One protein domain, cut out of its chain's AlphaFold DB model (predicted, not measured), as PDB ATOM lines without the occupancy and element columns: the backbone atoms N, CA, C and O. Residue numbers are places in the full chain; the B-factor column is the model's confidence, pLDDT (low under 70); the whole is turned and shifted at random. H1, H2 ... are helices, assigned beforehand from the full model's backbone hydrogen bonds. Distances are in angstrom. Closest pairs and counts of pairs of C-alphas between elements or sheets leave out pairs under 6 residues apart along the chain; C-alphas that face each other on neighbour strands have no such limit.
ATOM      1  N   ILE A  84      33.210   2.322  20.771       65.88
ATOM      2  CA  ILE A  84      32.654   3.664  20.644       65.88
ATOM      3  C   ILE A  84      33.358   4.294  19.443       65.88
ATOM      4  O   ILE A  84      34.544   4.631  19.515       65.88
ATOM      5  N   SER A  85      32.627   4.418  18.334       80.94
ATOM      6  CA  SER A  85      33.122   4.998  17.089       80.94
ATOM      7  C   SER A  85      33.684   6.398  17.344       80.94
ATOM      8  O   SER A  85      33.086   7.196  18.070       80.94
ATOM      9  N   LEU A  86      34.809   6.733  16.702       83.50
ATOM     10  CA  LEU A  86      35.417   8.070  16.764       83.50
ATOM     11  C   LEU A  86      34.403   9.181  16.455       83.50
ATOM     12  O   LEU A  86      34.450  10.238  17.081       83.50
ATOM     13  N   LYS A  87      33.445   8.916  15.556       86.25
ATOM     14  CA  LYS A  87      32.349   9.842  15.240       86.25
ATOM     15  C   LYS A  87      31.480  10.151  16.455       86.25
ATOM     16  O   LYS A  87      31.090  11.294  16.645       86.25
ATOM     17  N   GLN A  88      31.195   9.150  17.279       85.50
ATOM     18  CA  GLN A  88      30.322   9.282  18.440       85.50
ATOM     19  C   GLN A  88      30.998  10.099  19.545       85.50
ATOM     20  O   GLN A  88      30.393  11.033  20.061       85.50
ATOM     21  N   LYS A  89      32.297   9.866  19.788       85.44
ATOM     22  CA  LYS A  89      33.110  10.725  20.668       85.44
ATOM     23  C   LYS A  89      33.170  12.173  20.171       85.44
ATOM     24  O   LYS A  89      33.067  13.099  20.970       85.44
ATOM     25  N   TRP A  90      33.313  12.374  18.858       89.88
ATOM     26  CA  TRP A  90      33.310  13.710  18.254       89.88
ATOM     27  C   TRP A  90      31.961  14.420  18.423       89.88
ATOM     28  O   TRP A  90      31.927  15.591  18.792       89.88
ATOM     29  N   LEU A  91      30.852  13.712  18.202       89.38
ATOM     30  CA  LEU A  91      29.504  14.252  18.393       89.38
ATOM     31  C   LEU A  91      29.237  14.618  19.860       89.38
ATOM     32  O   LEU A  91      28.711  15.696  20.128       89.38
ATOM     33  N   GLU A  92      29.637  13.767  20.806       87.31
ATOM     34  CA  GLU A  92      29.524  14.051  22.242       87.31
ATOM     35  C   GLU A  92      30.350  15.272  22.650       87.31
ATOM     36  O   GLU A  92      29.853  16.135  23.372       87.31
ATOM     37  N   PHE A  93      31.586  15.389  22.157       87.56
ATOM     38  CA  PHE A  93      32.433  16.553  22.413       87.56
ATOM     39  C   PHE A  93      31.766  17.857  21.950       87.56
ATOM     40  O   PHE A  93      31.663  18.801  22.735       87.56
ATOM     41  N   TRP A  94      31.245  17.902  20.719       93.31
ATOM     42  CA  TRP A  94      30.542  19.086  20.206       93.31
ATOM     43  C   TRP A  94      29.240  19.382  20.937       93.31
ATOM     44  O   TRP A  94      28.935  20.546  21.202       93.31
ATOM     45  N   GLY A  95      28.487  18.344  21.304       90.06
ATOM     46  CA  GLY A  95      27.288  18.492  22.121       90.06
ATOM     47  C   GLY A  95      27.609  19.120  23.476       90.06
ATOM     48  O   GLY A  95      26.981  20.102  23.873       90.06
ATOM     49  N   ASN A  96      28.638  18.612  24.154       88.62
ATOM     50  CA  ASN A  96      29.106  19.138  25.435       88.62
ATOM     51  C   ASN A  96      29.606  20.581  25.316       88.62
ATOM     52  O   ASN A  96      29.269  21.408  26.160       88.62
ATOM     53  N   TRP A  97      30.347  20.902  24.254       88.38
ATOM     54  CA  TRP A  97      30.808  22.262  23.974       88.38
ATOM     55  C   TRP A  97      29.640  23.247  23.835       88.38
ATOM     56  O   TRP A  97      29.616  24.290  24.490       88.38
ATOM     57  N   TRP A  98      28.626  22.897  23.037       90.25
ATOM     58  CA  TRP A  98      27.455  23.751  22.835       90.25
ATOM     59  C   TRP A  98      26.602  23.890  24.098       90.25
ATOM     60  O   TRP A  98      26.109  24.976  24.407       90.25
ATOM     61  N   ASN A  99      26.459  22.811  24.868       85.69
ATOM     62  CA  ASN A  99      25.794  22.853  26.167       85.69
ATOM     63  C   ASN A  99      26.536  23.782  27.139       85.69
ATOM     64  O   ASN A  99      25.894  24.586  27.811       85.69
ATOM     65  N   GLY A 100      27.871  23.737  27.159       83.19
ATOM     66  CA  GLY A 100      28.700  24.660  27.935       83.19
ATOM     67  C   GLY A 100      28.485  26.123  27.540       83.19
ATOM     68  O   GLY A 100      28.251  26.961  28.409       83.19
ATOM     69  N   LEU A 101      28.470  26.428  26.238       85.50
ATOM     70  CA  LEU A 101      28.192  27.781  25.733       85.50
ATOM     71  C   LEU A 101      26.803  28.285  26.140       85.50
ATOM     72  O   LEU A 101      26.663  29.430  26.571       85.50
ATOM     73  N   LYS A 102      25.779  27.426  26.074       85.69
ATOM     74  CA  LYS A 102      24.435  27.774  26.558       85.69
ATOM     75  C   LYS A 102      24.438  28.104  28.048       85.69
ATOM     76  O   LYS A 102      23.805  29.074  28.436       85.69
ATOM     77  N   VAL A 103      25.154  27.346  28.879       81.50
ATOM     78  CA  VAL A 103      25.224  27.600  30.332       81.50
ATOM     79  C   VAL A 103      25.780  28.992  30.642       81.50
ATOM     80  O   VAL A 103      25.259  29.660  31.536       81.50
ATOM     81  N   VAL A 104      26.778  29.452  29.882       78.25
ATOM     82  CA  VAL A 104      27.327  30.811  30.028       78.25
ATOM     83  C   VAL A 104      26.286  31.877  29.662       78.25
ATOM     84  O   VAL A 104      26.216  32.904  30.330       78.25
ATOM     85  N   GLY A 105      25.453  31.631  28.645       72.50
ATOM     86  CA  GLY A 105      24.424  32.574  28.192       72.50
ATOM     87  C   GLY A 105      23.136  32.592  29.024       72.50
ATOM     88  O   GLY A 105      22.502  33.636  29.139       72.50
ATOM     89  N   THR A 106      22.732  31.467  29.617       75.94
ATOM     90  CA  THR A 106      21.444  31.358  30.329       75.94
ATOM     91  C   THR A 106      21.492  31.939  31.745       75.94
ATOM     92  O   THR A 106      20.467  32.366  32.271       75.94
ATOM     93  N   ASN A 107      22.664  31.957  32.384       78.50
ATOM     94  CA  ASN A 107      22.819  32.418  33.762       78.50
ATOM     95  C   ASN A 107      23.537  33.769  33.813       78.50
ATOM     96  O   ASN A 107      24.731  33.858  33.518       78.50
ATOM     97  N   GLN A 108      22.828  34.802  34.279       73.62
ATOM     98  CA  GLN A 108      23.368  36.158  34.432       73.62
ATOM     99  C   GLN A 108      24.664  36.180  35.254       73.62
ATOM    100  O   GLN A 108      25.594  36.900  34.903       73.62
ATOM    101  N   LEU A 109      24.789  35.339  36.286       76.19
ATOM    102  CA  LEU A 109      25.983  35.280  37.132       76.19
ATOM    103  C   LEU A 109      27.246  34.835  36.367       76.19
ATOM    104  O   LEU A 109      28.292  35.469  36.489       76.19
ATOM    105  N   TYR A 110      27.153  33.781  35.545       77.31
ATOM    106  CA  TYR A 110      28.296  33.298  34.759       77.31
ATOM    107  C   TYR A 110      28.645  34.256  33.625       77.31
ATOM    108  O   TYR A 110      29.824  34.483  33.371       77.31
ATOM    109  N   SER A 111      27.634  34.852  32.989       70.81
ATOM    110  CA  SER A 111      27.841  35.868  31.959       70.81
ATOM    111  C   SER A 111      28.558  37.100  32.518       70.81
ATOM    112  O   SER A 111      29.512  37.564  31.904       70.81
ATOM    113  N   THR A 112      28.181  37.572  33.714       81.69
ATOM    114  CA  THR A 112      28.800  38.758  34.338       81.69
ATOM    115  C   THR A 112      30.272  38.515  34.666       81.69
ATOM    116  O   THR A 112      31.114  39.327  34.303       81.69
ATOM    117  N   ILE A 113      30.607  37.367  35.271       81.94
ATOM    118  CA  ILE A 113      32.004  36.991  35.554       81.94
ATOM    119  C   ILE A 113      32.803  36.857  34.253       81.94
ATOM    120  O   ILE A 113      33.943  37.306  34.167       81.94
ATOM    121  N   PHE A 114      32.214  36.242  33.226       78.75
ATOM    122  CA  PHE A 114      32.881  36.048  31.943       78.75
ATOM    123  C   PHE A 114      33.160  37.378  31.235       78.75
ATOM    124  O   PHE A 114      34.265  37.586  30.734       78.75
ATOM    125  N   PHE A 115      32.183  38.288  31.222       82.81
ATOM    126  CA  PHE A 115      32.335  39.622  30.647       82.81
ATOM    127  C   PHE A 115      33.336  40.473  31.418       82.81
ATOM    128  O   PHE A 115      34.141  41.134  30.778       82.81
ATOM    129  N   ASP A 116      33.326  40.432  32.751       84.12
ATOM    130  CA  ASP A 116      34.278  41.166  33.588       84.12
ATOM    131  C   ASP A 116      35.726  40.731  33.311       84.12
ATOM    132  O   ASP A 116      36.583  41.556  33.000       84.12
ATOM    133  N   VAL A 117      35.980  39.419  33.287       81.31
ATOM    134  CA  VAL A 117      37.297  38.862  32.935       81.31
ATOM    135  C   VAL A 117      37.698  39.240  31.508       81.31
ATOM    136  O   VAL A 117      38.849  39.602  31.266       81.31
ATOM    137  N   PHE A 118      36.763  39.180  30.559       81.38
ATOM    138  CA  PHE A 118      37.015  39.581  29.176       81.38
ATOM    139  C   PHE A 118      37.384  41.067  29.072       81.38
ATOM    140  O   PHE A 118      38.362  41.412  28.409       81.38
ATOM    141  N   LEU A 119      36.651  41.939  29.767       85.12
ATOM    142  CA  LEU A 119      36.912  43.376  29.823       85.12
ATOM    143  C   LEU A 119      38.276  43.675  30.440       85.12
ATOM    144  O   LEU A 119      39.007  44.501  29.906       85.12
ATOM    145  N   HIS A 120      38.658  42.968  31.503       80.81
ATOM    146  CA  HIS A 120      39.969  43.124  32.135       80.81
ATOM    147  C   HIS A 120      41.119  42.714  31.202       80.81
ATOM    148  O   HIS A 120      42.130  43.408  31.107       80.81
ATOM    149  N   LEU A 121      40.958  41.602  30.476       74.81
ATOM    150  CA  LEU A 121      41.972  41.094  29.545       74.81
ATOM    151  C   LEU A 121      42.123  41.964  28.290       74.81
ATOM    152  O   LEU A 121      43.223  42.071  27.750       74.81
ATOM    153  N   VAL A 122      41.036  42.577  27.816       76.94
ATOM    154  CA  VAL A 122      41.059  43.487  26.660       76.94
ATOM    155  C   VAL A 122      41.495  44.896  27.073       76.94
ATOM    156  O   VAL A 122      42.280  45.517  26.361       76.94
ATOM    157  N   GLY A 123      41.049  45.378  28.234       70.44
ATOM    158  CA  GLY A 123      41.387  46.696  28.777       70.44
ATOM    159  C   GLY A 123      42.863  46.834  29.147       70.44
ATOM    160  O   GLY A 123      43.477  47.835  28.807       70.44
ATOM    161  N   SER A 124      43.476  45.788  29.713       60.44
ATOM    162  CA  SER A 124      44.916  45.754  30.036       60.44
ATOM    163  C   SER A 124      45.844  45.881  28.818       60.44
ATOM    164  O   SER A 124      47.051  46.017  28.995       60.44
ATOM    165  N   ARG A 125      45.327  45.763  27.589       55.09
ATOM    166  CA  ARG A 125      46.124  45.833  26.357       55.09
ATOM    167  C   ARG A 125      46.157  47.244  25.747       55.09
ATOM    168  O   ARG A 125      46.825  47.426  24.732       55.09
ATOM    169  N   ASN A 126      45.419  48.192  26.330       50.31
ATOM    170  CA  ASN A 126      45.203  49.541  25.800       50.31
ATOM    171  C   ASN A 126      45.852  50.669  26.632       50.31
ATOM    172  O   ASN A 126      45.717  51.826  26.236       50.31
ATOM    173  N   ASP A 127      46.560  50.324  27.713       44.38
ATOM    174  CA  ASP A 127      47.429  51.207  28.513       44.38
ATOM    175  C   ASP A 127      48.904  50.807  28.317       44.38
ATOM    176  O   ASP A 127      49.775  51.708  28.315       44.38
TER     177      ASP A 127
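What this domain is: This is residues 84 to 127 of the 127 residues of an uncharacterized protein of Caldibacillus hisashii (UniProt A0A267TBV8). Two helices meet near their ends in an open V or L, the longer H1 making one arm and H2 the other, with a one-residue corner at Asn 107. The rest of both arms stands free, and a short tail, residues 124 to 127, runs on beyond H2. The printed part has 44 residues with two named helices, H1 then H2, and no named strand; its class is all helix. It is extended, with a radius of gyration of the C-alphas of 15.6 A, and spans 50 by 23 by 8 A.

Where its parts are: H1, residues 86 to 106, is 30.4 A from first to last C-alpha and begins with C-alpha 86 at (35.417, 8.070, 16.764). H2, residues 108 to 123, is 21.6 A long and ends with C-alpha 123 at (41.387, 46.696, 28.777).

How they stand to each other: H1 and H2 touch only at the corner by their link, residues 103 to 105 of H1 with residues 110 to 114 of H2. Their closest C-alphas, those of Val 104 and Tyr 110, are 5.4 A apart. Their lines are about perpendicular, at 88 degrees. In H1 and H2 every O i to N i+4 pair is within hydrogen-bond range.

The domain as a whole: The C-alphas of Ile 84 and Asp 127, the two farthest apart, are 50.4 A apart. The printed part has no cut, and the link from H1 to H2 is tight. Mean pLDDT of the printed part is 79.3; residue 84 and residues 124 to 127 are under 70.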